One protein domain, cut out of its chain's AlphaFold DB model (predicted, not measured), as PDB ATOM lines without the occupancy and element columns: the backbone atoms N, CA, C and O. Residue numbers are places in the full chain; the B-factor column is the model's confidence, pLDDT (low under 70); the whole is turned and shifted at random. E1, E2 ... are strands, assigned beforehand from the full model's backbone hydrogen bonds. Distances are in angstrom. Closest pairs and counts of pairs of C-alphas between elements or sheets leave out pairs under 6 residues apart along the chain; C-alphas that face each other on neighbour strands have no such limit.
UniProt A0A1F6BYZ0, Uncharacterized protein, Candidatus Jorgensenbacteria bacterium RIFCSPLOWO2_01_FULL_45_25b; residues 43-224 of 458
ATOM      1  N   GLY A  43     117.975 -81.665 -16.248       84.56
ATOM      2  CA  GLY A  43     118.587 -80.738 -15.296       84.56
ATOM      3  C   GLY A  43     117.671 -80.362 -14.131       84.56
ATOM      4  O   GLY A  43     116.705 -81.065 -13.831       84.56
ATOM      5  N   ALA A  44     118.006 -79.254 -13.471       91.75
ATOM      6  CA  ALA A  44     117.340 -78.807 -12.257       91.75
ATOM      7  C   ALA A  44     115.896 -78.363 -12.518       91.75
ATOM      8  O   ALA A  44     115.639 -77.548 -13.406       91.75
ATOM      9  N   GLN A  45     114.971 -78.865 -11.705       94.69
ATOM     10  CA  GLN A  45     113.565 -78.482 -11.717       94.69
ATOM     11  C   GLN A  45     113.215 -77.815 -10.393       94.69
ATOM     12  O   GLN A  45     113.277 -78.453  -9.347       94.69
ATOM     13  N   THR A  46     112.857 -76.534 -10.455       96.56
ATOM     14  CA  THR A  46     112.470 -75.723  -9.295       96.56
ATOM     15  C   THR A  46     110.971 -75.481  -9.309       96.56
ATOM     16  O   THR A  46     110.434 -75.006 -10.312       96.56
ATOM     17  N   TYR A  47     110.318 -75.760  -8.187       97.25
ATOM     18  CA  TYR A  47     108.884 -75.621  -7.985       97.25
ATOM     19  C   TYR A  47     108.609 -74.581  -6.903       97.25
ATOM     20  O   TYR A  47     109.111 -74.690  -5.785       97.25
ATOM     21  N   LEU A  48     107.784 -73.591  -7.236       97.12
ATOM     22  CA  LEU A  48     107.173 -72.672  -6.284       97.12
ATOM     23  C   LEU A  48     105.976 -73.362  -5.640       97.12
ATOM     24  O   LEU A  48     105.132 -73.929  -6.337       97.12
ATOM     25  N   ILE A  49     105.915 -73.315  -4.316       95.56
ATOM     26  CA  ILE A  49     104.959 -74.099  -3.544       95.56
ATOM     27  C   ILE A  49     104.001 -73.170  -2.811       95.56
ATOM     28  O   ILE A  49     104.411 -72.256  -2.091       95.56
ATOM     29  N   GLN A  50     102.709 -73.433  -2.984       92.31
ATOM     30  CA  GLN A  50     101.639 -72.754  -2.273       92.31
ATOM     31  C   GLN A  50     100.757 -73.787  -1.575       92.31
ATOM     32  O   GLN A  50     100.126 -74.624  -2.212       92.31
ATOM     33  N   SER A  51     100.682 -73.695  -0.255       86.94
ATOM     34  CA  SER A  51      99.859 -74.574   0.572       86.94
ATOM     35  C   SER A  51      98.728 -73.798   1.237       86.94
ATOM     36  O   SER A  51      98.739 -72.560   1.297       86.94
ATOM     37  N   ALA A  52      97.743 -74.526   1.767       81.50
ATOM     38  CA  ALA A  52      96.848 -73.959   2.770       81.50
ATOM     39  C   ALA A  52      97.683 -73.361   3.920       81.50
ATOM     40  O   ALA A  52      98.751 -73.871   4.250       81.50
ATOM     41  N   LYS A  53      97.223 -72.254   4.511       74.31
ATOM     42  CA  LYS A  53      97.976 -71.516   5.535       74.31
ATOM     43  C   LYS A  53      98.405 -72.449   6.680       74.31
ATOM     44  O   LYS A  53      97.556 -72.896   7.445       74.31
ATOM     45  N   ALA A  54      99.712 -72.659   6.816       75.94
ATOM     46  CA  ALA A  54     100.328 -73.484   7.850       75.94
ATOM     47  C   ALA A  54     101.376 -72.686   8.646       75.94
ATOM     48  O   ALA A  54     101.925 -71.693   8.159       75.94
ATOM     49  N   SER A  55     101.623 -73.103   9.889       84.62
ATOM     50  CA  SER A  55     102.678 -72.568  10.761       84.62
ATOM     51  C   SER A  55     104.073 -72.876  10.213       84.62
ATOM     52  O   SER A  55     104.944 -72.016  10.256       84.62
ATOM     53  N   THR A  56     104.256 -74.056   9.623       91.69
ATOM     54  CA  THR A  56     105.446 -74.472   8.870       91.69
ATOM     55  C   THR A  56     105.101 -74.509   7.390       91.69
ATOM     56  O   THR A  56     104.089 -75.086   7.014       91.69
ATOM     57  N   ASN A  57     105.920 -73.906   6.532       93.00
ATOM     58  CA  ASN A  57     105.626 -73.803   5.109       93.00
ATOM     59  C   ASN A  57     106.881 -73.992   4.257       93.00
ATOM     60  O   ASN A  57     107.773 -73.139   4.242       93.00
ATOM     61  N   ILE A  58     106.891 -75.066   3.474       96.12
ATOM     62  CA  ILE A  58     107.795 -75.217   2.335       96.12
ATOM     63  C   ILE A  58     107.261 -74.314   1.218       96.12
ATOM     64  O   ILE A  58     106.097 -74.428   0.848       96.12
ATOM     65  N   TYR A  59     108.075 -73.383   0.717       96.00
ATOM     66  CA  TYR A  59     107.651 -72.434  -0.327       96.00
ATOM     67  C   TYR A  59     108.397 -72.600  -1.651       96.00
ATOM     68  O   TYR A  59     107.962 -72.066  -2.670       96.00
ATOM     69  N   GLU A  60     109.497 -73.348  -1.658       97.69
ATOM     70  CA  GLU A  60     110.225 -73.696  -2.872       97.69
ATOM     71  C   GLU A  60     110.926 -75.042  -2.680       97.69
ATOM     72  O   GLU A  60     111.468 -75.312  -1.605       97.69
ATOM     73  N   ALA A  61     110.937 -75.874  -3.716       97.62
ATOM     74  CA  ALA A  61     111.732 -77.095  -3.752       97.62
ATOM     75  C   ALA A  61     112.394 -77.249  -5.121       97.62
ATOM     76  O   ALA A  61     111.772 -76.985  -6.150       97.62
ATOM     77  N   THR A  62     113.648 -77.681  -5.140       96.75
ATOM     78  CA  THR A  62     114.415 -77.962  -6.354       96.75
ATOM     79  C   THR A  62     114.944 -79.388  -6.314       96.75
ATOM     80  O   THR A  62     115.484 -79.805  -5.295       96.75
ATOM     81  N   ILE A  63     114.821 -80.112  -7.427       94.50
ATOM     82  CA  ILE A  63     115.407 -81.444  -7.639       94.50
ATOM     83  C   ILE A  63     116.335 -81.374  -8.852       94.50
ATOM     84  O   ILE A  63     115.945 -80.828  -9.887       94.50
ATOM     85  N   ASN A  64     117.551 -81.913  -8.750       93.31
ATOM     86  CA  ASN A  64     118.513 -81.911  -9.850       93.31
ATOM     87  C   ASN A  64     119.402 -83.174  -9.885       93.31
ATOM     88  O   ASN A  64     120.114 -83.418  -8.916       93.31
ATOM     89  N   PRO A  65     119.456 -83.922 -11.000       89.44
ATOM     90  CA  PRO A  65     118.509 -83.886 -12.113       89.44
ATOM     91  C   PRO A  65     117.173 -84.535 -11.707       89.44
ATOM     92  O   PRO A  65     117.108 -85.300 -10.744       89.44
ATOM     93  N   LEU A  66     116.097 -84.221 -12.433       84.75
ATOM     94  CA  LEU A  66     114.813 -84.918 -12.267       84.75
ATOM     95  C   LEU A  66     114.864 -86.338 -12.860       84.75
ATOM     96  O   LEU A  66     114.430 -87.295 -12.225       84.75
ATOM     97  N   ASP A  67     115.429 -86.463 -14.064       83.50
ATOM     98  CA  ASP A  67     115.679 -87.735 -14.750       83.50
ATOM     99  C   ASP A  67     117.008 -88.335 -14.281       83.50
ATOM    100  O   ASP A  67     118.077 -87.945 -14.756       83.50
ATOM    101  N   VAL A  68     116.941 -89.238 -13.305       83.25
ATOM    102  CA  VAL A  68     118.111 -89.905 -12.723       83.25
ATOM    103  C   VAL A  68     118.244 -91.346 -13.188       83.25
ATOM    104  O   VAL A  68     117.260 -92.054 -13.407       83.25
ATOM    105  N   LYS A  69     119.488 -91.813 -13.257       84.56
ATOM    106  CA  LYS A  69     119.863 -93.214 -13.448       84.56
ATOM    107  C   LYS A  69     120.580 -93.738 -12.212       84.56
ATOM    108  O   LYS A  69     121.150 -92.979 -11.433       84.56
ATOM    109  N   VAL A  70     120.592 -95.060 -12.047       84.44
ATOM    110  CA  VAL A  70     121.405 -95.697 -11.003       84.44
ATOM    111  C   VAL A  70     122.873 -95.301 -11.190       84.44
ATOM    112  O   VAL A  70     123.440 -95.495 -12.264       84.44
ATOM    113  N   GLY A  71     123.476 -94.764 -10.132       85.06
ATOM    114  CA  GLY A  71     124.837 -94.231 -10.114       85.06
ATOM    115  C   GLY A  71     124.931 -92.715 -10.295       85.06
ATOM    116  O   GLY A  71     125.993 -92.166 -10.008       85.06
ATOM    117  N   ASP A  72     123.857 -92.037 -10.710       88.38
ATOM    118  CA  ASP A  72     123.839 -90.575 -10.780       88.38
ATOM    119  C   ASP A  72     123.826 -89.965  -9.375       88.38
ATOM    120  O   ASP A  72     123.315 -90.551  -8.418       88.38
ATOM    121  N   THR A  73     124.356 -88.753  -9.261       91.12
ATOM    122  CA  THR A  73     124.202 -87.922  -8.068       91.12
ATOM    123  C   THR A  73     122.958 -87.056  -8.224       91.12
ATOM    124  O   THR A  73     122.846 -86.309  -9.198       91.12
ATOM    125  N   GLN A  74     122.051 -87.125  -7.250       92.62
ATOM    126  CA  GLN A  74     120.886 -86.249  -7.172       92.62
ATOM    127  C   GLN A  74     121.055 -85.272  -6.011       92.62
ATOM    128  O   GLN A  74     121.390 -85.674  -4.896       92.62
ATOM    129  N   THR A  75     120.800 -83.995  -6.275       95.06
ATOM    130  CA  THR A  75     120.718 -82.946  -5.264       95.06
ATOM    131  C   THR A  75     119.284 -82.474  -5.104       95.06
ATOM    132  O   THR A  75     118.511 -82.392  -6.069       95.06
ATOM    133  N   MET A  76     118.919 -82.157  -3.867       96.62
ATOM    134  CA  MET A  76     117.634 -81.558  -3.540       96.62
ATOM    135  C   MET A  76     117.822 -80.357  -2.631       96.62
ATOM    136  O   MET A  76     118.595 -80.405  -1.677       96.62
ATOM    137  N   VAL A  77     117.092 -79.287  -2.933       97.88
ATOM    138  CA  VAL A  77     117.115 -78.032  -2.180       97.88
ATOM    139  C   VAL A  77     115.690 -77.679  -1.792       97.88
ATOM    140  O   VAL A  77     114.815 -77.623  -2.652       97.88
ATOM    141  N   VAL A  78     115.445 -77.411  -0.518       98.19
ATOM    142  CA  VAL A  78     114.135 -77.039   0.016       98.19
ATOM    143  C   VAL A  78     114.258 -75.713   0.746       98.19
ATOM    144  O   VAL A  78     115.051 -75.580   1.677       98.19
ATOM    145  N   LYS A  79     113.441 -74.735   0.360       98.12
ATOM    146  CA  LYS A  79     113.283 -73.498   1.123       98.12
ATOM    147  C   LYS A  79     112.026 -73.586   1.966       98.12
ATOM    148  O   LYS A  79     110.916 -73.764   1.449       98.12
ATOM    149  N   ALA A  80     112.209 -73.458   3.270       97.12
ATOM    150  CA  ALA A  80     111.135 -73.596   4.233       97.12
ATOM    151  C   ALA A  80     111.227 -72.509   5.297       97.12
ATOM    152  O   ALA A  80     112.312 -72.114   5.728       97.12
ATOM    153  N   LYS A  81     110.058 -72.044   5.727       95.62
ATOM    154  CA  LYS A  81     109.903 -71.082   6.813       95.62
ATOM    155  C   LYS A  81     108.935 -71.620   7.849       95.62
ATOM    156  O   LYS A  81     107.996 -72.332   7.494       95.62
ATOM    157  N   ALA A  82     109.121 -71.241   9.101       94.88
ATOM    158  CA  ALA A  82     108.185 -71.549  10.166       94.88
ATOM    159  C   ALA A  82     107.912 -70.323  11.038       94.88
ATOM    160  O   ALA A  82     108.783 -69.484  11.277       94.88
ATOM    161  N   VAL A  83     106.670 -70.221  11.491       90.50
ATOM    162  CA  VAL A  83     106.177 -69.198  12.409       90.50
ATOM    163  C   VAL A  83     105.989 -69.853  13.773       90.50
ATOM    164  O   VAL A  83     105.506 -70.977  13.849       90.50
ATOM    165  N   GLU A  84     106.342 -69.130  14.839       91.31
ATOM    166  CA  GLU A  84     106.219 -69.543  16.251       91.31
ATOM    167  C   GLU A  84     107.203 -70.639  16.689       91.31
ATOM    168  O   GLU A  84     107.954 -70.426  17.641       91.31
ATOM    169  N   TYR A  85     107.272 -71.755  15.964       94.75
ATOM    170  CA  TYR A  85     108.145 -72.887  16.274       94.75
ATOM    171  C   TYR A  85     109.169 -73.097  15.154       94.75
ATOM    172  O   TYR A  85     108.767 -73.289  14.006       94.75
ATOM    173  N   PRO A  86     110.482 -73.067  15.438       96.62
ATOM    174  CA  PRO A  86     111.503 -73.284  14.419       96.62
ATOM    175  C   PRO A  86     111.424 -74.694  13.818       96.62
ATOM    176  O   PRO A  86     111.012 -75.652  14.473       96.62
ATOM    177  N   ILE A  87     111.860 -74.819  12.569       97.75
ATOM    178  CA  ILE A  87     112.045 -76.076  11.848       97.75
ATOM    179  C   ILE A  87     113.119 -76.899  12.565       97.75
ATOM    180  O   ILE A  87     114.244 -76.445  12.772       97.75
ATOM    181  N   GLU A  88     112.748 -78.116  12.948       97.25
ATOM    182  CA  GLU A  88     113.608 -79.103  13.597       97.25
ATOM    183  C   GLU A  88     114.287 -80.007  12.563       97.25
ATOM    184  O   GLU A  88     115.447 -80.373  12.734       97.25
ATOM    185  N   SER A  89     113.575 -80.371  11.491       97.56
ATOM    186  CA  SER A  89     114.114 -81.221  10.427       97.56
ATOM    187  C   SER A  89     113.426 -80.982   9.089       97.56
ATOM    188  O   SER A  89     112.238 -80.647   9.029       97.56
ATOM    189  N   VAL A  90     114.184 -81.200   8.015       98.25
ATOM    190  CA  VAL A  90     113.672 -81.319   6.651       98.25
ATOM    191  C   VAL A  90     114.184 -82.629   6.073       98.25
ATOM    192  O   VAL A  90     115.380 -82.913   6.137       98.25
ATOM    193  N   VAL A  91     113.282 -83.441   5.527       98.06
ATOM    194  CA  VAL A  91     113.625 -84.730   4.913       98.06
ATOM    195  C   VAL A  91     113.004 -84.864   3.528       98.06
ATOM    196  O   VAL A  91     111.951 -84.286   3.249       98.06
ATOM    197  N   ALA A  92     113.649 -85.647   2.667       97.25
ATOM    198  CA  ALA A  92     113.133 -86.085   1.378       97.25
ATOM    199  C   ALA A  92     112.864 -87.591   1.425       97.25
ATOM    200  O   ALA A  92     113.784 -88.401   1.552       97.25
ATOM    201  N   ASN A  93     111.595 -87.964   1.306       95.00
ATOM    202  CA  ASN A  93     111.154 -89.345   1.164       95.00
ATOM    203  C   ASN A  93     111.031 -89.664  -0.327       95.00
ATOM    204  O   ASN A  93     110.079 -89.236  -0.979       95.00
ATOM    205  N   VAL A  94     112.004 -90.393  -0.864       91.25
ATOM    206  CA  VAL A  94     112.015 -90.842  -2.259       91.25
ATOM    207  C   VAL A  94     111.330 -92.198  -2.331       91.25
ATOM    208  O   VAL A  94     111.818 -93.182  -1.771       91.25
ATOM    209  N   GLU A  95     110.187 -92.242  -3.006       88.75
ATOM    210  CA  GLU A  95     109.416 -93.459  -3.232       88.75
ATOM    211  C   GLU A  95     109.733 -94.042  -4.607       88.75
ATOM    212  O   GLU A  95     109.644 -93.355  -5.625       88.75
ATOM    213  N   THR A  96     110.066 -95.328  -4.607       83.81
ATOM    214  CA  THR A  96     110.305 -96.173  -5.783       83.81
ATOM    215  C   THR A  96     109.408 -97.414  -5.702       83.81
ATOM    216  O   THR A  96     108.689 -97.600  -4.719       83.81
ATOM    217  N   ASP A  97     109.449 -98.304  -6.692       75.12
ATOM    218  CA  ASP A  97     108.756 -99.601  -6.609       75.12
ATOM    219  C   ASP A  97     109.256-100.513  -5.495       75.12
ATOM    220  O   ASP A  97     108.507-101.376  -5.035       75.12
ATOM    221  N   THR A  98     110.505-100.350  -5.063       80.88
ATOM    222  CA  THR A  98     111.091-101.177  -4.003       80.88
ATOM    223  C   THR A  98     110.795-100.645  -2.601       80.88
ATOM    224  O   THR A  98     111.051-101.334  -1.611       80.88
ATOM    225  N   GLY A  99     110.211 -99.445  -2.504       85.50
ATOM    226  CA  GLY A  99     109.805 -98.814  -1.256       85.50
ATOM    227  C   GLY A  99     110.260 -97.361  -1.141       85.50
ATOM    228  O   GLY A  99     110.591 -96.699  -2.125       85.50
ATOM    229  N   ILE A 100     110.256 -96.865   0.096       90.56
ATOM    230  CA  ILE A 100     110.574 -95.475   0.431       90.56
ATOM    231  C   ILE A 100     111.956 -95.414   1.083       90.56
ATOM    232  O   ILE A 100     112.223 -96.131   2.051       90.56
ATOM    233  N   LYS A 101     112.818 -94.527   0.581       91.69
ATOM    234  CA  LYS A 101     114.083 -94.142   1.223       91.69
ATOM    235  C   LYS A 101     113.998 -92.702   1.712       91.69
ATOM    236  O   LYS A 101     113.593 -91.818   0.963       91.69
ATOM    237  N   THR A 102     114.413 -92.473   2.952       95.44
ATOM    238  CA  THR A 102     114.426 -91.147   3.576       95.44
ATOM    239  C   THR A 102     115.842 -90.588   3.591       95.44
ATOM    240  O   THR A 102     116.759 -91.233   4.102       95.44
ATOM    241  N   TYR A 103     116.000 -89.375   3.072       95.62
ATOM    242  CA  TYR A 103     117.237 -88.605   3.116       95.62
ATOM    243  C   TYR A 103     117.024 -87.357   3.969       95.62
ATOM    244  O   TYR A 103     116.052 -86.627   3.775       95.62
ATOM    245  N   ASN A 104     117.924 -87.111   4.916       97.19
ATOM    246  CA  ASN A 104     117.908 -85.883   5.704       97.19
ATOM    247  C   ASN A 104     118.529 -84.752   4.888       97.19
ATOM    248  O   ASN A 104     119.560 -84.957   4.247       97.19
ATOM    249  N   LEU A 105     117.911 -83.574   4.925       98.25
ATOM    250  CA  LEU A 105     118.478 -82.360   4.355       98.25
ATOM    251  C   LEU A 105     119.099 -81.541   5.485       98.25
ATOM    252  O   LEU A 105     118.546 -81.447   6.584       98.25
ATOM    253  N   GLU A 106     120.247 -80.941   5.208       98.00
ATOM    254  CA  GLU A 106     120.997 -80.121   6.149       98.00
ATOM    255  C   GLU A 106     120.742 -78.641   5.887       98.00
ATOM    256  O   GLU A 106     120.645 -78.202   4.742       98.00
ATOM    257  N   LEU A 107     120.631 -77.847   6.952       97.81
ATOM    258  CA  LEU A 107     120.491 -76.401   6.833       97.81
ATOM    259  C   LEU A 107     121.794 -75.810   6.273       97.81
ATOM    260  O   LEU A 107     122.798 -75.732   6.976       97.81
ATOM    261  N   SER A 108     121.751 -75.367   5.019       97.12
ATOM    262  CA  SER A 108     122.894 -74.809   4.290       97.12
ATOM    263  C   SER A 108     122.975 -73.287   4.445       97.12
ATOM    264  O   SER A 108     124.043 -72.724   4.682       97.12
ATOM    265  N   THR A 109     121.834 -72.591   4.367       97.56
ATOM    266  CA  THR A 109     121.759 -71.120   4.457       97.56
ATOM    267  C   THR A 109     120.561 -70.673   5.296       97.56
ATOM    268  O   THR A 109     119.508 -71.302   5.264       97.56
ATOM    269  N   GLY A 110     120.680 -69.546   6.006       96.81
ATOM    270  CA  GLY A 110     119.594 -68.965   6.803       96.81
ATOM    271  C   GLY A 110     119.590 -69.464   8.247       96.81
ATOM    272  O   GLY A 110     120.644 -69.566   8.874       96.81
ATOM    273  N   ASN A 111     118.406 -69.712   8.803       96.44
ATOM    274  CA  ASN A 111     118.230 -70.244  10.157       96.44
ATOM    275  C   ASN A 111     117.022 -71.194  10.219       96.44
ATOM    276  O   ASN A 111     116.335 -71.419   9.227       96.44
ATOM    277  N   SER A 112     116.742 -71.755  11.396       94.94
ATOM    278  CA  SER A 112     115.642 -72.704  11.582       94.94
ATOM    279  C   SER A 112     114.240 -72.089  11.459       94.94
ATOM    280  O   SER A 112     113.271 -72.831  11.372       94.94
ATOM    281  N   SER A 113     114.075 -70.767  11.410       95.62
ATOM    282  CA  SER A 113     112.777 -70.120  11.151       95.62
ATOM    283  C   SER A 113     112.575 -69.723   9.684       95.62
ATOM    284  O   SER A 113     111.434 -69.619   9.243       95.62
ATOM    285  N   ASP A 114     113.648 -69.513   8.923       96.81
ATOM    286  CA  ASP A 114     113.632 -69.282   7.472       96.81
ATOM    287  C   ASP A 114     114.986 -69.714   6.900       96.81
ATOM    288  O   ASP A 114     116.021 -69.085   7.166       96.81
ATOM    289  N   GLY A 115     114.990 -70.838   6.188       97.19
ATOM    290  CA  GLY A 115     116.216 -71.536   5.833       97.19
ATOM    291  C   GLY A 115     116.142 -72.283   4.510       97.19
ATOM    292  O   GLY A 115     115.070 -72.678   4.037       97.19
ATOM    293  N   ILE A 116     117.323 -72.482   3.931       98.25
ATOM    294  CA  ILE A 116     117.575 -73.307   2.754       98.25
ATOM    295  C   ILE A 116     118.227 -74.598   3.234       98.25
ATOM    296  O   ILE A 116     119.297 -74.569   3.846       98.25
ATOM    297  N   TRP A 117     117.564 -75.711   2.954       98.50
ATOM    298  CA  TRP A 117     117.956 -77.051   3.355       98.50
ATOM    299  C   TRP A 117     118.378 -77.842   2.124       98.50
ATOM    300  O   TRP A 117     117.676 -77.811   1.114       98.50
ATOM    301  N   GLU A 118     119.507 -78.534   2.190       98.19
ATOM    302  CA  GLU A 118     120.136 -79.176   1.037       98.19
ATOM    303  C   GLU A 118     120.513 -80.623   1.353       98.19
ATOM    304  O   GLU A 118     120.878 -80.956   2.477       98.19
ATOM    305  N   GLY A 119     120.413 -81.495   0.357       96.06
ATOM    306  CA  GLY A 119     120.851 -82.882   0.449       96.06
ATOM    307  C   GLY A 119     121.396 -83.368  -0.886       96.06
ATOM    308  O   GLY A 119     120.951 -82.926  -1.947       96.06
ATOM    309  N   GLU A 120     122.357 -84.283  -0.822       94.88
ATOM    310  CA  GLU A 120     123.002 -84.902  -1.979       94.88
ATOM    311  C   GLU A 120     123.216 -86.394  -1.712       94.88
ATOM    312  O   GLU A 120     123.642 -86.784  -0.621       94.88
ATOM    313  N   TRP A 121     122.917 -87.241  -2.695       91.06
ATOM    314  CA  TRP A 121     123.163 -88.680  -2.602       91.06
ATOM    315  C   TRP A 121     123.358 -89.321  -3.971       91.06
ATOM    316  O   TRP A 121     122.987 -88.774  -5.011       91.06
ATOM    317  N   VAL A 122     123.904 -90.536  -3.945       87.88
ATOM    318  CA  VAL A 122     123.988 -91.408  -5.115       87.88
ATOM    319  C   VAL A 122     122.681 -92.180  -5.264       87.88
ATOM    320  O   VAL A 122     122.177 -92.794  -4.322       87.88
ATOM    321  N   VAL A 123     122.126 -92.166  -6.468       83.69
ATOM    322  CA  VAL A 123     120.903 -92.884  -6.810       83.69
ATOM    323  C   VAL A 123     121.221 -94.369  -6.906       83.69
ATOM    324  O   VAL A 123     121.953 -94.825  -7.782       83.69
ATOM    325  N   HIS A 124     120.677 -95.145  -5.977       78.56
ATOM    326  CA  HIS A 124     120.882 -96.594  -5.924       78.56
ATOM    327  C   HIS A 124     119.730 -97.391  -6.540       78.56
ATOM    328  O   HIS A 124     119.851 -98.604  -6.678       78.56
ATOM    329  N   ASP A 125     118.616 -96.728  -6.853       71.81
ATOM    330  CA  ASP A 125     117.413 -97.358  -7.383       71.81
ATOM    331  C   ASP A 125     116.612 -96.361  -8.232       71.81
ATOM    332  O   ASP A 125     116.545 -95.176  -7.903       71.81
ATOM    333  N   THR A 126     116.018 -96.845  -9.317       68.19
ATOM    334  CA  THR A 126     115.193 -96.080 -10.261       68.19
ATOM    335  C   THR A 126     114.043 -96.958 -10.722       68.19
ATOM    336  O   THR A 126     114.255 -98.149 -10.943       68.19
ATOM    337  N   HIS A 127     112.867 -96.386 -10.983       66.19
ATOM    338  CA  HIS A 127     111.726 -97.170 -11.449       66.19
ATOM    339  C   HIS A 127     111.098 -96.655 -12.746       66.19
ATOM    340  O   HIS A 127     111.268 -95.511 -13.149       66.19
ATOM    341  N   SER A 128     110.321 -97.532 -13.387       58.59
ATOM    342  CA  SER A 128     109.592 -97.264 -14.631       58.59
ATOM    343  C   SER A 128     108.108 -96.907 -14.443       58.59
ATOM    344  O   SER A 128     107.420 -96.705 -15.445       58.59
ATOM    345  N   LYS A 129     107.603 -96.865 -13.197       58.00
ATOM    346  CA  LYS A 129     106.192 -96.550 -12.872       58.00
ATOM    347  C   LYS A 129     105.983 -95.508 -11.767       58.00
ATOM    348  O   LYS A 129     105.065 -94.717 -11.875       58.00
ATOM    349  N   THR A 130     106.791 -95.515 -10.711       64.31
ATOM    350  CA  THR A 130     106.611 -94.683  -9.517       64.31
ATOM    351  C   THR A 130     107.976 -94.181  -9.111       64.31
ATOM    352  O   THR A 130     108.810 -94.951  -8.641       64.31
ATOM    353  N   TYR A 131     108.202 -92.900  -9.349       77.19
ATOM    354  CA  TYR A 131     109.314 -92.172  -8.772       77.19
ATOM    355  C   TYR A 131     108.769 -90.808  -8.374       77.19
ATOM    356  O   TYR A 131     108.479 -89.969  -9.225       77.19
ATOM    357  N   ARG A 132     108.573 -90.611  -7.074       87.31
ATOM    358  CA  ARG A 132     108.106 -89.340  -6.517       87.31
ATOM    359  C   ARG A 132     108.876 -89.020  -5.258       87.31
ATOM    360  O   ARG A 132     109.379 -89.914  -4.579       87.31
ATOM    361  N   THR A 133     108.968 -87.735  -4.956       92.81
ATOM    362  CA  THR A 133     109.645 -87.267  -3.748       92.81
ATOM    363  C   THR A 133     108.671 -86.494  -2.887       92.81
ATOM    364  O   THR A 133     108.090 -85.506  -3.337       92.81
ATOM    365  N   THR A 134     108.525 -86.922  -1.637       95.38
ATOM    366  CA  THR A 134     107.792 -86.183  -0.613       95.38
ATOM    367  C   THR A 134     108.776 -85.455   0.290       95.38
ATOM    368  O   THR A 134     109.509 -86.079   1.056       95.38
ATOM    369  N   PHE A 135     108.779 -84.129   0.217       97.00
ATOM    370  CA  PHE A 135     109.482 -83.282   1.169       97.00
ATOM    371  C   PHE A 135     108.630 -83.089   2.413       97.00
ATOM    372  O   PHE A 135     107.447 -82.759   2.304       97.00
ATOM    373  N   VAL A 136     109.240 -83.265   3.582       96.44
ATOM    374  CA  VAL A 136     108.583 -83.085   4.877       96.44
ATOM    375  C   VAL A 136     109.413 -82.127   5.713       96.44
ATOM    376  O   VAL A 136     110.571 -82.413   6.017       96.44
ATOM    377  N   ALA A 137     108.824 -80.995   6.090       96.31
ATOM    378  CA  ALA A 137     109.398 -80.072   7.063       96.31
ATOM    379  C   ALA A 137     108.647 -80.220   8.386       96.31
ATOM    380  O   ALA A 137     107.426 -80.061   8.419       96.31
ATOM    381  N   THR A 138     109.375 -80.510   9.462       96.19
ATOM    382  CA  THR A 138     108.819 -80.689  10.810       96.19
ATOM    383  C   THR A 138     109.361 -79.604  11.724       96.19
ATOM    384  O   THR A 138     110.576 -79.407  11.779       96.19
ATOM    385  N   ASN A 139     108.491 -78.902  12.451       96.12
ATOM    386  CA  ASN A 139     108.917 -77.932  13.462       96.12
ATOM    387  C   ASN A 139     109.047 -78.546  14.862       96.12
ATOM    388  O   ASN A 139     108.648 -79.684  15.106       96.12
ATOM    389  N   THR A 140     109.573 -77.776  15.813       96.94
ATOM    390  CA  THR A 140     109.765 -78.236  17.199       96.94
ATOM    391  C   THR A 140     108.461 -78.553  17.944       96.94
ATOM    392  O   THR A 140     108.511 -79.254  18.952       96.94
ATOM    393  N   ASN A 141     107.303 -78.079  17.464       95.94
ATOM    394  CA  ASN A 141     105.976 -78.464  17.971       95.94
ATOM    395  C   ASN A 141     105.425 -79.736  17.293       95.94
ATOM    396  O   ASN A 141     104.286 -80.129  17.528       95.94
ATOM    397  N   LYS A 142     106.240 -80.399  16.462       94.56
ATOM    398  CA  LYS A 142     105.887 -81.599  15.690       94.56
ATOM    399  C   LYS A 142     104.797 -81.364  14.644       94.56
ATOM    400  O   LYS A 142     104.168 -82.311  14.181       94.56
ATOM    401  N   GLU A 143     104.598 -80.115  14.238       92.12
ATOM    402  CA  GLU A 143     103.740 -79.783  13.107       92.12
ATOM    403  C   GLU A 143     104.520 -80.021  11.819       92.12
ATOM    404  O   GLU A 143     105.678 -79.607  11.689       92.12
ATOM    405  N   ILE A 144     103.866 -80.686  10.872       91.81
ATOM    406  CA  ILE A 144     104.464 -81.085   9.605       91.81
ATOM    407  C   ILE A 144     103.823 -80.331   8.445       91.81
ATOM    408  O   ILE A 144     102.613 -80.101   8.429       91.81
ATOM    409  N   GLN A 145     104.638 -79.998   7.451       92.94
ATOM    410  CA  GLN A 145     104.173 -79.651   6.114       92.94
ATOM    411  C   GLN A 145     104.779 -80.639   5.128       92.94
ATOM    412  O   GLN A 145     105.997 -80.824   5.099       92.94
ATOM    413  N   GLU A 146     103.919 -81.236   4.308       94.12
ATOM    414  CA  GLU A 146     104.314 -82.188   3.276       94.12
ATOM    415  C   GLU A 146     104.062 -81.611   1.884       94.12
ATOM    416  O   GLU A 146     103.069 -80.913   1.640       94.12
ATOM    417  N   VAL A 147     104.974 -81.914   0.961       95.19
ATOM    418  CA  VAL A 147     104.848 -81.596  -0.463       95.19
ATOM    419  C   VAL A 147     105.344 -82.788  -1.255       95.19
ATOM    420  O   VAL A 147     106.502 -83.174  -1.127       95.19
ATOM    421  N   THR A 148     104.477 -83.376  -2.073       94.94
ATOM    422  CA  THR A 148     104.830 -84.530  -2.905       94.94
ATOM    423  C   THR A 148     104.948 -84.100  -4.356       94.94
ATOM    424  O   THR A 148     103.944 -83.780  -4.984       94.94
ATOM    425  N   LEU A 149     106.161 -84.116  -4.899       92.69
ATOM    426  CA  LEU A 149     106.401 -83.875  -6.319       92.69
ATOM    427  C   LEU A 149     106.358 -85.208  -7.069       92.69
ATOM    428  O   LEU A 149     107.099 -86.134  -6.735       92.69
ATOM    429  N   THR A 150     105.491 -85.292  -8.075       86.00
ATOM    430  CA  THR A 150     105.384 -86.411  -9.025       86.00
ATOM    431  C   THR A 150     105.451 -85.852 -10.434       86.00
ATOM    432  O   THR A 150     104.985 -84.743 -10.654       86.00
ATOM    433  N   TRP A 151     106.009 -86.615 -11.365       81.88
ATOM    434  CA  TRP A 151     106.213 -86.208 -12.760       81.88
ATOM    435  C   TRP A 151     105.832 -87.300 -13.770       81.88
ATOM    436  O   TRP A 151     105.923 -87.092 -14.979       81.88
ATOM    437  N   THR A 152     105.410 -88.475 -13.290       77.00
ATOM    438  CA  THR A 152     104.948 -89.599 -14.123       77.00
ATOM    439  C   THR A 152     103.467 -89.913 -13.957       77.00
ATOM    440  O   THR A 152     102.938 -90.707 -14.729       77.00
ATOM    441  N   ASP A 153     102.795 -89.296 -12.982       83.06
ATOM    442  CA  ASP A 153     101.388 -89.557 -12.676       83.06
ATOM    443  C   ASP A 153     100.537 -88.385 -13.180       83.06
ATOM    444  O   ASP A 153     100.438 -87.371 -12.485       83.06
ATOM    445  N   PRO A 154      99.964 -88.438 -14.393       86.62
ATOM    446  CA  PRO A 154      99.144 -87.350 -14.900       86.62
ATOM    447  C   PRO A 154      97.819 -87.264 -14.138       86.62
ATOM    448  O   PRO A 154      97.162 -88.272 -13.880       86.62
ATOM    449  N   CYS A 155      97.386 -86.048 -13.820       88.94
ATOM    450  CA  CYS A 155      96.023 -85.821 -13.358       88.94
ATOM    451  C   CYS A 155      95.040 -85.997 -14.527       88.94
ATOM    452  O   CYS A 155      95.299 -85.532 -15.639       88.94
ATOM    453  N   THR A 156      93.863 -86.569 -14.264       88.25
ATOM    454  CA  THR A 156      92.814 -86.771 -15.281       88.25
ATOM    455  C   THR A 156      91.484 -86.117 -14.885       88.25
ATOM    456  O   THR A 156      90.527 -86.822 -14.550       88.25
ATOM    457  N   PRO A 157      91.378 -84.771 -14.882       93.25
ATOM    458  CA  PRO A 157      90.091 -84.107 -14.703       93.25
ATOM    459  C   PRO A 157      89.081 -84.547 -15.765       93.25
ATOM    460  O   PRO A 157      89.447 -84.782 -16.913       93.25
ATOM    461  N   ALA A 158      87.801 -84.611 -15.399       91.94
ATOM    462  CA  ALA A 158      86.723 -84.881 -16.345       91.94
ATOM    463  C   ALA A 158      86.646 -83.795 -17.450       91.94
ATOM    464  O   ALA A 158      87.182 -82.689 -17.265       91.94
ATOM    465  N   PRO A 159      85.945 -84.060 -18.577       93.06
ATOM    466  CA  PRO A 159      85.769 -83.081 -19.652       93.06
ATOM    467  C   PRO A 159      85.326 -81.710 -19.129       93.06
ATOM    468  O   PRO A 159      85.929 -80.696 -19.489       93.06
ATOM    469  N   GLY A 160      84.383 -81.684 -18.180       94.88
ATOM    470  CA  GLY A 160      84.114 -80.501 -17.376       94.88
ATOM    471  C   GLY A 160      83.428 -80.761 -16.037       94.88
ATOM    472  O   GLY A 160      83.178 -81.902 -15.653       94.88
ATOM    473  N   GLY A 161      83.123 -79.670 -15.333       96.31
ATOM    474  CA  GLY A 161      82.578 -79.685 -13.975       96.31
ATOM    475  C   GLY A 161      83.656 -79.483 -12.910       96.31
ATOM    476  O   GLY A 161      84.831 -79.288 -13.216       96.31
ATOM    477  N   ASN A 162      83.244 -79.450 -11.638       97.19
ATOM    478  CA  ASN A 162      84.192 -79.316 -10.531       97.19
ATOM    479  C   ASN A 162      85.119 -80.530 -10.492       97.19
ATOM    480  O   ASN A 162      84.666 -81.663 -10.655       97.19
ATOM    481  N   TRP A 163      86.391 -80.291 -10.205       97.31
ATOM    482  CA  TRP A 163      87.374 -81.348 -10.036       97.31
ATOM    483  C   TRP A 163      88.024 -81.237  -8.664       97.31
ATOM    484  O   TRP A 163      88.492 -80.166  -8.274       97.31
ATOM    485  N   THR A 164      88.051 -82.356  -7.950       97.06
ATOM    486  CA  THR A 164      88.704 -82.484  -6.649       97.06
ATOM    487  C   THR A 164      89.969 -83.301  -6.821       97.06
ATOM    488  O   THR A 164      89.918 -84.390  -7.390       97.06
ATOM    489  N   LEU A 165      91.087 -82.795  -6.306       95.62
ATOM    490  CA  LEU A 165      92.356 -83.512  -6.299       95.62
ATOM    491  C   LEU A 165      92.238 -84.784  -5.440       95.62
ATOM    492  O   LEU A 165      92.089 -84.711  -4.219       95.62
ATOM    493  N   ASP A 166      92.312 -85.951  -6.073       93.12
ATOM    494  CA  ASP A 166      92.130 -87.265  -5.439       93.12
ATOM    495  C   ASP A 166      93.457 -87.991  -5.143       93.12
ATOM    496  O   ASP A 166      93.546 -88.842  -4.247       93.12
ATOM    497  N   SER A 167      94.517 -87.601  -5.845       92.38
ATOM    498  CA  SER A 167      95.835 -88.225  -5.856       92.38
ATOM    499  C   SER A 167      96.937 -87.169  -5.974       92.38
ATOM    500  O   SER A 167      96.685 -86.022  -6.330       92.38
ATOM    501  N   ASN A 168      98.170 -87.530  -5.605       93.12
ATOM    502  CA  ASN A 168      99.328 -86.723  -5.986       93.12
ATOM    503  C   ASN A 168      99.544 -86.957  -7.477       93.12
ATOM    504  O   ASN A 168      99.806 -88.093  -7.867       93.12
ATOM    505  N   CYS A 169      99.384 -85.915  -8.284       91.88
ATOM    506  CA  CYS A 169      99.441 -86.015  -9.734       91.88
ATOM    507  C   CYS A 169     100.007 -84.725 -10.349       91.88
ATOM    508  O   CYS A 169     100.198 -83.710  -9.666       91.88
ATOM    509  N   SER A 170     100.307 -84.788 -11.641       93.44
ATOM    510  CA  SER A 170     101.019 -83.773 -12.408       93.44
ATOM    511  C   SER A 170     100.252 -83.356 -13.663       93.44
ATOM    512  O   SER A 170      99.465 -84.117 -14.226       93.44
ATOM    513  N   PHE A 171     100.487 -82.129 -14.114       94.06
ATOM    514  CA  PHE A 171      99.974 -81.595 -15.369       94.06
ATOM    515  C   PHE A 171     101.133 -81.236 -16.295       94.06
ATOM    516  O   PHE A 171     102.014 -80.462 -15.920       94.06
ATOM    517  N   THR A 172     101.092 -81.753 -17.523       93.00
ATOM    518  CA  THR A 172     102.017 -81.429 -18.618       93.00
ATOM    519  C   THR A 172     101.260 -80.774 -19.775       93.00
ATOM    520  O   THR A 172     100.033 -80.859 -19.853       93.00
ATOM    521  N   GLY A 173     101.978 -80.092 -20.675       93.69
ATOM    522  CA  GLY A 173     101.359 -79.407 -21.814       93.69
ATOM    523  C   GLY A 173     100.300 -78.384 -21.383       93.69
ATOM    524  O   GLY A 173     100.443 -77.725 -20.356       93.69
ATOM    525  N   VAL A 174      99.236 -78.234 -22.168       96.31
ATOM    526  CA  VAL A 174      98.055 -77.462 -21.762       96.31
ATOM    527  C   VAL A 174      97.040 -78.427 -21.154       96.31
ATOM    528  O   VAL A 174      96.701 -79.426 -21.777       96.31
ATOM    529  N   SER A 175      96.549 -78.142 -19.949       95.88
ATOM    530  CA  SER A 175      95.537 -78.965 -19.272       95.88
ATOM    531  C   SER A 175      94.776 -78.141 -18.229       95.88
ATOM    532  O   SER A 175      95.057 -76.956 -18.051       95.88
ATOM    533  N   GLY A 176      93.798 -78.727 -17.538       96.31
ATOM    534  CA  GLY A 176      93.155 -78.097 -16.385       96.31
ATOM    535  C   GLY A 176      91.684 -78.448 -16.211       96.31
ATOM    536  O   GLY A 176      91.250 -79.544 -16.553       96.31
ATOM    537  N   VAL A 177      90.881 -77.513 -15.705       97.00
ATOM    538  CA  VAL A 177      89.469 -77.731 -15.344       97.00
ATOM    539  C   VAL A 177      88.564 -76.768 -16.111       97.00
ATOM    540  O   VAL A 177      88.683 -75.552 -16.001       97.00
ATOM    541  N   ASP A 178      87.652 -77.326 -16.900       97.00
ATOM    542  CA  ASP A 178      86.703 -76.604 -17.735       97.00
ATOM    543  C   ASP A 178      85.303 -76.733 -17.123       97.00
ATOM    544  O   ASP A 178      84.896 -77.761 -16.595       97.00
ATOM    545  N   ASN A 179      84.565 -75.639 -17.135       95.88
ATOM    546  CA  ASN A 179      83.264 -75.432 -16.517       95.88
ATOM    547  C   ASN A 179      83.147 -75.840 -15.027       95.88
ATOM    548  O   ASN A 179      82.075 -76.240 -14.571       95.88
ATOM    549  N   GLY A 180      84.204 -75.679 -14.225       95.81
ATOM    550  CA  GLY A 180      84.148 -75.974 -12.790       95.81
ATOM    551  C   GLY A 180      85.305 -75.428 -11.964       95.81
ATOM    552  O   GLY A 180      86.266 -74.883 -12.500       95.81
ATOM    553  N   ASN A 181      85.160 -75.540 -10.644       97.50
ATOM    554  CA  ASN A 181      86.180 -75.169  -9.667       97.50
ATOM    555  C   ASN A 181      87.220 -76.284  -9.515       97.50
ATOM    556  O   ASN A 181      86.897 -77.468  -9.637       97.50
ATOM    557  N   VAL A 182      88.444 -75.886  -9.182       97.44
ATOM    558  CA  VAL A 182      89.529 -76.779  -8.763       97.44
ATOM    559  C   VAL A 182      89.497 -76.847  -7.240       97.44
ATOM    560  O   VAL A 182      89.579 -75.808  -6.588       97.44
ATOM    561  N   ILE A 183      89.365 -78.038  -6.665       96.75
ATOM    562  CA  ILE A 183      89.202 -78.235  -5.222       96.75
ATOM    563  C   ILE A 183      90.387 -79.041  -4.689       96.75
ATOM    564  O   ILE A 183      90.609 -80.185  -5.085       96.75
ATOM    565  N   ILE A 184      91.127 -78.448  -3.757       95.44
ATOM    566  CA  ILE A 184      92.249 -79.065  -3.050       95.44
ATOM    567  C   ILE A 184      91.918 -78.996  -1.559       95.44
ATOM    568  O   ILE A 184      91.893 -77.921  -0.956       95.44
ATOM    569  N   ASN A 185      91.565 -80.146  -0.986       95.00
ATOM    570  CA  ASN A 185      91.002 -80.249   0.362       95.00
ATOM    571  C   ASN A 185      91.618 -81.382   1.200       95.00
ATOM    572  O   ASN A 185      91.049 -81.772   2.219       95.00
ATOM    573  N   ASN A 186      92.779 -81.900   0.798       93.44
ATOM    574  CA  ASN A 186      93.488 -82.955   1.514       93.44
ATOM    575  C   ASN A 186      94.949 -82.549   1.738       93.44
ATOM    576  O   ASN A 186      95.674 -82.286   0.783       93.44
ATOM    577  N   ALA A 187      95.371 -82.518   3.005       90.62
ATOM    578  CA  ALA A 187      96.674 -82.013   3.438       90.62
ATOM    579  C   ALA A 187      97.880 -82.739   2.817       90.62
ATOM    580  O   ALA A 187      98.894 -82.097   2.563       90.62
ATOM    581  N   SER A 188      97.759 -84.034   2.513       90.44
ATOM    582  CA  SER A 188      98.845 -84.838   1.926       90.44
ATOM    583  C   SER A 188      98.783 -84.906   0.396       90.44
ATOM    584  O   SER A 188      99.446 -85.746  -0.223       90.44
ATOM    585  N   ARG A 189      97.947 -84.070  -0.238       93.25
ATOM    586  CA  ARG A 189      97.810 -84.009  -1.695       93.25
ATOM    587  C   ARG A 189      98.470 -82.770  -2.270       93.25
ATOM    588  O   ARG A 189      98.305 -81.659  -1.771       93.25
ATOM    589  N   THR A 190      99.207 -82.991  -3.348       95.25
ATOM    590  CA  THR A 190      99.918 -81.975  -4.111       95.25
ATOM    591  C   THR A 190      99.481 -82.033  -5.569       95.25
ATOM    592  O   THR A 190      99.563 -83.081  -6.209       95.25
ATOM    593  N   MET A 191      99.011 -80.900  -6.084       95.50
ATOM    594  CA  MET A 191      98.792 -80.687  -7.512       95.50
ATOM    595  C   MET A 191     100.076 -80.128  -8.126       95.50
ATOM    596  O   MET A 191     100.465 -79.007  -7.790       95.50
ATOM    597  N   THR A 192     100.713 -80.878  -9.025       96.06
ATOM    598  CA  THR A 192     101.990 -80.475  -9.635       96.06
ATOM    599  C   THR A 192     101.775 -79.938 -11.051       96.06
ATOM    600  O   THR A 192     101.066 -80.539 -11.854       96.06
ATOM    601  N   ILE A 193     102.366 -78.789 -11.375       96.00
ATOM    602  CA  ILE A 193     102.381 -78.203 -12.720       96.00
ATOM    603  C   ILE A 193     103.817 -78.265 -13.222       96.00
ATOM    604  O   ILE A 193     104.695 -77.594 -12.673       96.00
ATOM    605  N   GLU A 194     104.044 -79.070 -14.255       95.00
ATOM    606  CA  GLU A 194     105.384 -79.369 -14.749       95.00
ATOM    607  C   GLU A 194     106.000 -78.240 -15.575       95.00
ATOM    608  O   GLU A 194     105.355 -77.249 -15.938       95.00
ATOM    609  N   ALA A 195     107.287 -78.402 -15.883       93.62
ATOM    610  CA  ALA A 195     108.022 -77.477 -16.730       93.62
ATOM    611  C   ALA A 195     107.308 -77.241 -18.071       93.62
ATOM    612  O   ALA A 195     106.914 -78.175 -18.769       93.62
ATOM    613  N   GLY A 196     107.125 -75.968 -18.426       93.94
ATOM    614  CA  GLY A 196     106.440 -75.532 -19.643       93.94
ATOM    615  C   GLY A 196     104.926 -75.775 -19.679       93.94
ATOM    616  O   GLY A 196     104.281 -75.360 -20.645       93.94
ATOM    617  N   ALA A 197     104.336 -76.406 -18.659       95.75
ATOM    618  CA  ALA A 197     102.908 -76.683 -18.633       95.75
ATOM    619  C   ALA A 197     102.080 -75.407 -18.399       95.75
ATOM    620  O   ALA A 197     102.514 -74.460 -17.744       95.75
ATOM    621  N   THR A 198     100.858 -75.376 -18.923       97.50
ATOM    622  CA  THR A 198      99.868 -74.330 -18.651       97.50
ATOM    623  C   THR A 198      98.611 -74.981 -18.098       97.50
ATOM    624  O   THR A 198      97.874 -75.642 -18.829       97.50
ATOM    625  N   PHE A 199      98.360 -74.773 -16.810       97.62
ATOM    626  CA  PHE A 199      97.133 -75.195 -16.156       97.62
ATOM    627  C   PHE A 199      96.072 -74.094 -16.263       97.62
ATOM    628  O   PHE A 199      96.310 -72.937 -15.895       97.62
ATOM    629  N   VAL A 200      94.898 -74.467 -16.764       97.75
ATOM    630  CA  VAL A 200      93.809 -73.553 -17.112       97.75
ATOM    631  C   VAL A 200      92.564 -73.822 -16.275       97.75
ATOM    632  O   VAL A 200      92.158 -74.968 -16.100       97.75
ATOM    633  N   TRP A 201      91.921 -72.759 -15.802       97.12
ATOM    634  CA  TRP A 201      90.581 -72.814 -15.213       97.12
ATOM    635  C   TRP A 201      89.741 -71.652 -15.727       97.12
ATOM    636  O   TRP A 201      90.275 -70.596 -16.059       97.12
ATOM    637  N   ASN A 202      88.423 -71.818 -15.793       96.56
ATOM    638  CA  ASN A 202      87.590 -70.803 -16.431       96.56
ATOM    639  C   ASN A 202      87.468 -69.482 -15.659       96.56
ATOM    640  O   ASN A 202      87.476 -69.466 -14.423       96.56
ATOM    641  N   PRO A 203      87.233 -68.369 -16.382       96.44
ATOM    642  CA  PRO A 203      86.722 -67.138 -15.793       96.44
ATOM    643  C   PRO A 203      85.470 -67.393 -14.944       96.44
ATOM    644  O   PRO A 203      84.568 -68.130 -15.347       96.44
ATOM    645  N   GLY A 204      85.420 -66.791 -13.753       95.50
ATOM    646  CA  GLY A 204      84.331 -66.991 -12.787       95.50
ATOM    647  C   GLY A 204      84.386 -68.314 -12.010       95.50
ATOM    648  O   GLY A 204      83.471 -68.593 -11.238       95.50
ATOM    649  N   LYS A 205      85.433 -69.127 -12.204       97.06
ATOM    650  CA  LYS A 205      85.758 -70.300 -11.379       97.06
ATOM    651  C   LYS A 205      87.003 -70.037 -10.539       97.06
ATOM    652  O   LYS A 205      87.783 -69.129 -10.838       97.06
ATOM    653  N   GLU A 206      87.199 -70.855  -9.512       96.31
ATOM    654  CA  GLU A 206      88.261 -70.675  -8.519       96.31
ATOM    655  C   GLU A 206      89.131 -71.922  -8.349       96.31
ATOM    656  O   GLU A 206      88.674 -73.050  -8.555       96.31
ATOM    657  N   ILE A 207      90.371 -71.697  -7.903       95.25
ATOM    658  CA  ILE A 207      91.216 -72.720  -7.285       95.25
ATOM    659  C   ILE A 207      91.066 -72.589  -5.771       95.25
ATOM    660  O   ILE A 207      91.533 -71.624  -5.168       95.25
ATOM    661  N   GLN A 208      90.379 -73.551  -5.167       94.62
ATOM    662  CA  GLN A 208      90.020 -73.561  -3.757       94.62
ATOM    663  C   GLN A 208      90.975 -74.476  -2.998       94.62
ATOM    664  O   GLN A 208      90.901 -75.696  -3.119       94.62
ATOM    665  N   ILE A 209      91.868 -73.876  -2.213       92.38
ATOM    666  CA  ILE A 209      92.851 -74.593  -1.396       92.38
ATOM    667  C   ILE A 209      92.420 -74.481   0.067       92.38
ATOM    668  O   ILE A 209      92.732 -73.499   0.741       92.38
ATOM    669  N   SER A 210      91.662 -75.467   0.549       92.56
ATOM    670  CA  SER A 210      91.269 -75.564   1.964       92.56
ATOM    671  C   SER A 210      92.217 -76.450   2.772       92.56
ATOM    672  O   SER A 210      92.396 -76.219   3.965       92.56
ATOM    673  N   ALA A 211      92.859 -77.422   2.121       90.62
ATOM    674  CA  ALA A 211      93.979 -78.201   2.641       90.62
ATOM    675  C   ALA A 211      94.795 -78.758   1.465       90.62
ATOM    676  O   ALA A 211      94.248 -78.955   0.388       90.62
ATOM    677  N   GLY A 212      96.082 -79.033   1.669       92.44
ATOM    678  CA  GLY A 212      96.976 -79.541   0.624       92.44
ATOM    679  C   GLY A 212      97.800 -78.449  -0.041       92.44
ATOM    680  O   GLY A 212      97.926 -77.339   0.492       92.44
ATOM    681  N   THR A 213      98.374 -78.788  -1.195       94.12
ATOM    682  CA  THR A 213      99.461 -78.018  -1.804       94.12
ATOM    683  C   THR A 213      99.345 -77.935  -3.329       94.12
ATOM    684  O   THR A 213      98.900 -78.870  -3.993       94.12
ATOM    685  N   THR A 214      99.793 -76.824  -3.907       95.19
ATOM    686  CA  THR A 214     100.122 -76.695  -5.329       95.19
ATOM    687  C   THR A 214     101.626 -76.488  -5.487       95.19
ATOM    688  O   THR A 214     102.237 -75.715  -4.750       95.19
ATOM    689  N   ALA A 215     102.230 -77.196  -6.437       96.50
ATOM    690  CA  ALA A 215     103.641 -77.080  -6.781       96.50
ATOM    691  C   ALA A 215     103.755 -76.688  -8.255       96.50
ATOM    692  O   ALA A 215     103.317 -77.423  -9.135       96.50
ATOM    693  N   ILE A 216     104.315 -75.515  -8.532       96.75
ATOM    694  CA  ILE A 216     104.349 -74.930  -9.873       96.75
ATOM    695  C   ILE A 216     105.798 -74.798 -10.298       96.75
ATOM    696  O   ILE A 216     106.544 -74.017  -9.706       96.75
ATOM    697  N   ASN A 217     106.206 -75.546 -11.319       96.62
ATOM    698  CA  ASN A 217     107.541 -75.402 -11.881       96.62
ATOM    699  C   ASN A 217     107.784 -73.945 -12.316       96.62
ATOM    700  O   ASN A 217     106.874 -73.281 -12.807       96.62
ATOM    701  N   SER A 218     109.019 -73.461 -12.194       94.56
ATOM    702  CA  SER A 218     109.434 -72.097 -12.568       94.56
ATOM    703  C   SER A 218     109.035 -71.661 -13.987       94.56
ATOM    704  O   SER A 218     108.872 -70.469 -14.247       94.56
ATOM    705  N   THR A 219     108.864 -72.615 -14.906       94.94
ATOM    706  CA  THR A 219     108.423 -72.371 -16.290       94.94
ATOM    707  C   THR A 219     106.951 -72.724 -16.538       94.94
ATOM    708  O   THR A 219     106.418 -72.412 -17.607       94.94
ATOM    709  N   GLY A 220     106.297 -73.360 -15.564       95.69
ATOM    710  CA  GLY A 220     104.873 -73.674 -15.568       95.69
ATOM    711  C   GLY A 220     104.012 -72.432 -15.322       95.69
ATOM    712  O   GLY A 220     104.462 -71.429 -14.765       95.69
ATOM    713  N   LYS A 221     102.758 -72.469 -15.779       95.81
ATOM    714  CA  LYS A 221     101.853 -71.313 -15.761       95.81
ATOM    715  C   LYS A 221     100.466 -71.686 -15.266       95.81
ATOM    716  O   LYS A 221      99.895 -72.693 -15.667       95.81
ATOM    717  N   LEU A 222      99.899 -70.793 -14.463       96.31
ATOM    718  CA  LEU A 222      98.478 -70.731 -14.155       96.31
ATOM    719  C   LEU A 222      97.825 -69.691 -15.070       96.31
ATOM    720  O   LEU A 222      98.299 -68.555 -15.138       96.31
ATOM    721  N   LYS A 223      96.747 -70.056 -15.770       96.62
ATOM    722  CA  LYS A 223      96.005 -69.128 -16.633       96.62
ATOM    723  C   LYS A 223      94.496 -69.262 -16.433       96.62
ATOM    724  O   LYS A 223      93.922 -70.300 -16.737       96.62
ATOM    725  N   GLN A 224      93.836 -68.191 -15.992       97.00
ATOM    726  CA  GLN A 224      92.375 -68.153 -15.974       97.00
ATOM    727  C   GLN A 224      91.848 -67.905 -17.393       97.00
ATOM    728  O   GLN A 224      91.942 -66.788 -17.902       97.00
TER     729      GLN A 224
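AT A GLANCE: This is residues 43 to 224 of the 458 residues of an uncharacterized protein of Candidatus Jorgensenbacteria bacterium RIFCSPLOWO2_01_FULL_45_25b (UniProt A0A1F6BYZ0). Two lobes stand side by side: eight antiparallel strands, E1 to E8, curl into a flattened, incompletely closed barrel, and residues 151 to 224 wind in stacked turns as a short solenoid. The lobes join where E13 continues the sheet beside E1 and where E11 packs on E8. The printed part has 182 residues, no named helix and 14 strands, E1 to E14 in chain order; the class is all strand. The largest sheet, mixed, runs E8, E7, E4, E5, E6, E3, E2, E1, E13, E11, E9; a second, parallel, runs E10, E12, E14. The whole is compact, with a radius of gyration of the C-alphas of 16.2 A and spans of 44 by 41 by 26 A.

IN THESE COORDINATES: In the large sheet are E8, residues 144 to 150, E7, 132 to 139, E4, 87 to 96, E5, 99 to 110 and 32.4 A long, E6, 114 to 122, E3, 73 to 82 and 29.3 A long, E2, 56 to 64, E1, 45 to 51, E13, 207 to 217, E11, 182 to 193, and E9, 169 to 171. The small sheet has E10, 174 to 177, E12, 198 to 201, and E14, 221 to 224. C-alpha 45 is at (113.565, -78.482, -11.717) and C-alpha 224 at (92.375, -68.153, -15.974). E11 bends by 139 degrees at residue 186 and E13 by 130 degrees at residue 210.

HOW THE PARTS SIT: The large sheet is strongly twisted and curled, with edge strands E8 and E9. It is a folded sheet, bent back so that E8 to E1 in its order face E11 and E9, with E13 as the hinge. E1, E2, E3 and E4, E5, E6 are meanders, each strand the antiparallel neighbour of the one before. E3 to E6 and E4 to E7 are Greek keys, three strands a meander and the first the antiparallel neighbour of the fourth. E1 and E13 are antiparallel, with N 48 and O 216 2.8 A apart. E13 and E11 are parallel, with N 191 and O 213 at 2.9 A. The closest C-alphas of E8 and E11, Thr 148 and Thr 190, are 5.7 A apart. E12 is parallel to E10, N 177 to O 200 2.9 A, and to E14, N 199 to O 221 2.8 A. E4 and E11 are apart.

THE WHOLE: The C-alphas farthest apart, those of Gly 71 and Gly 204, are 48.9 A apart. The printed part has no cut. The link from E8 to E9, 18 residues, is long; within it residues 163 to 164 pair with residues 182 to 183 of E11. Residues 126 to 130 are under 70 in pLDDT; the mean of the printed part is 92.3.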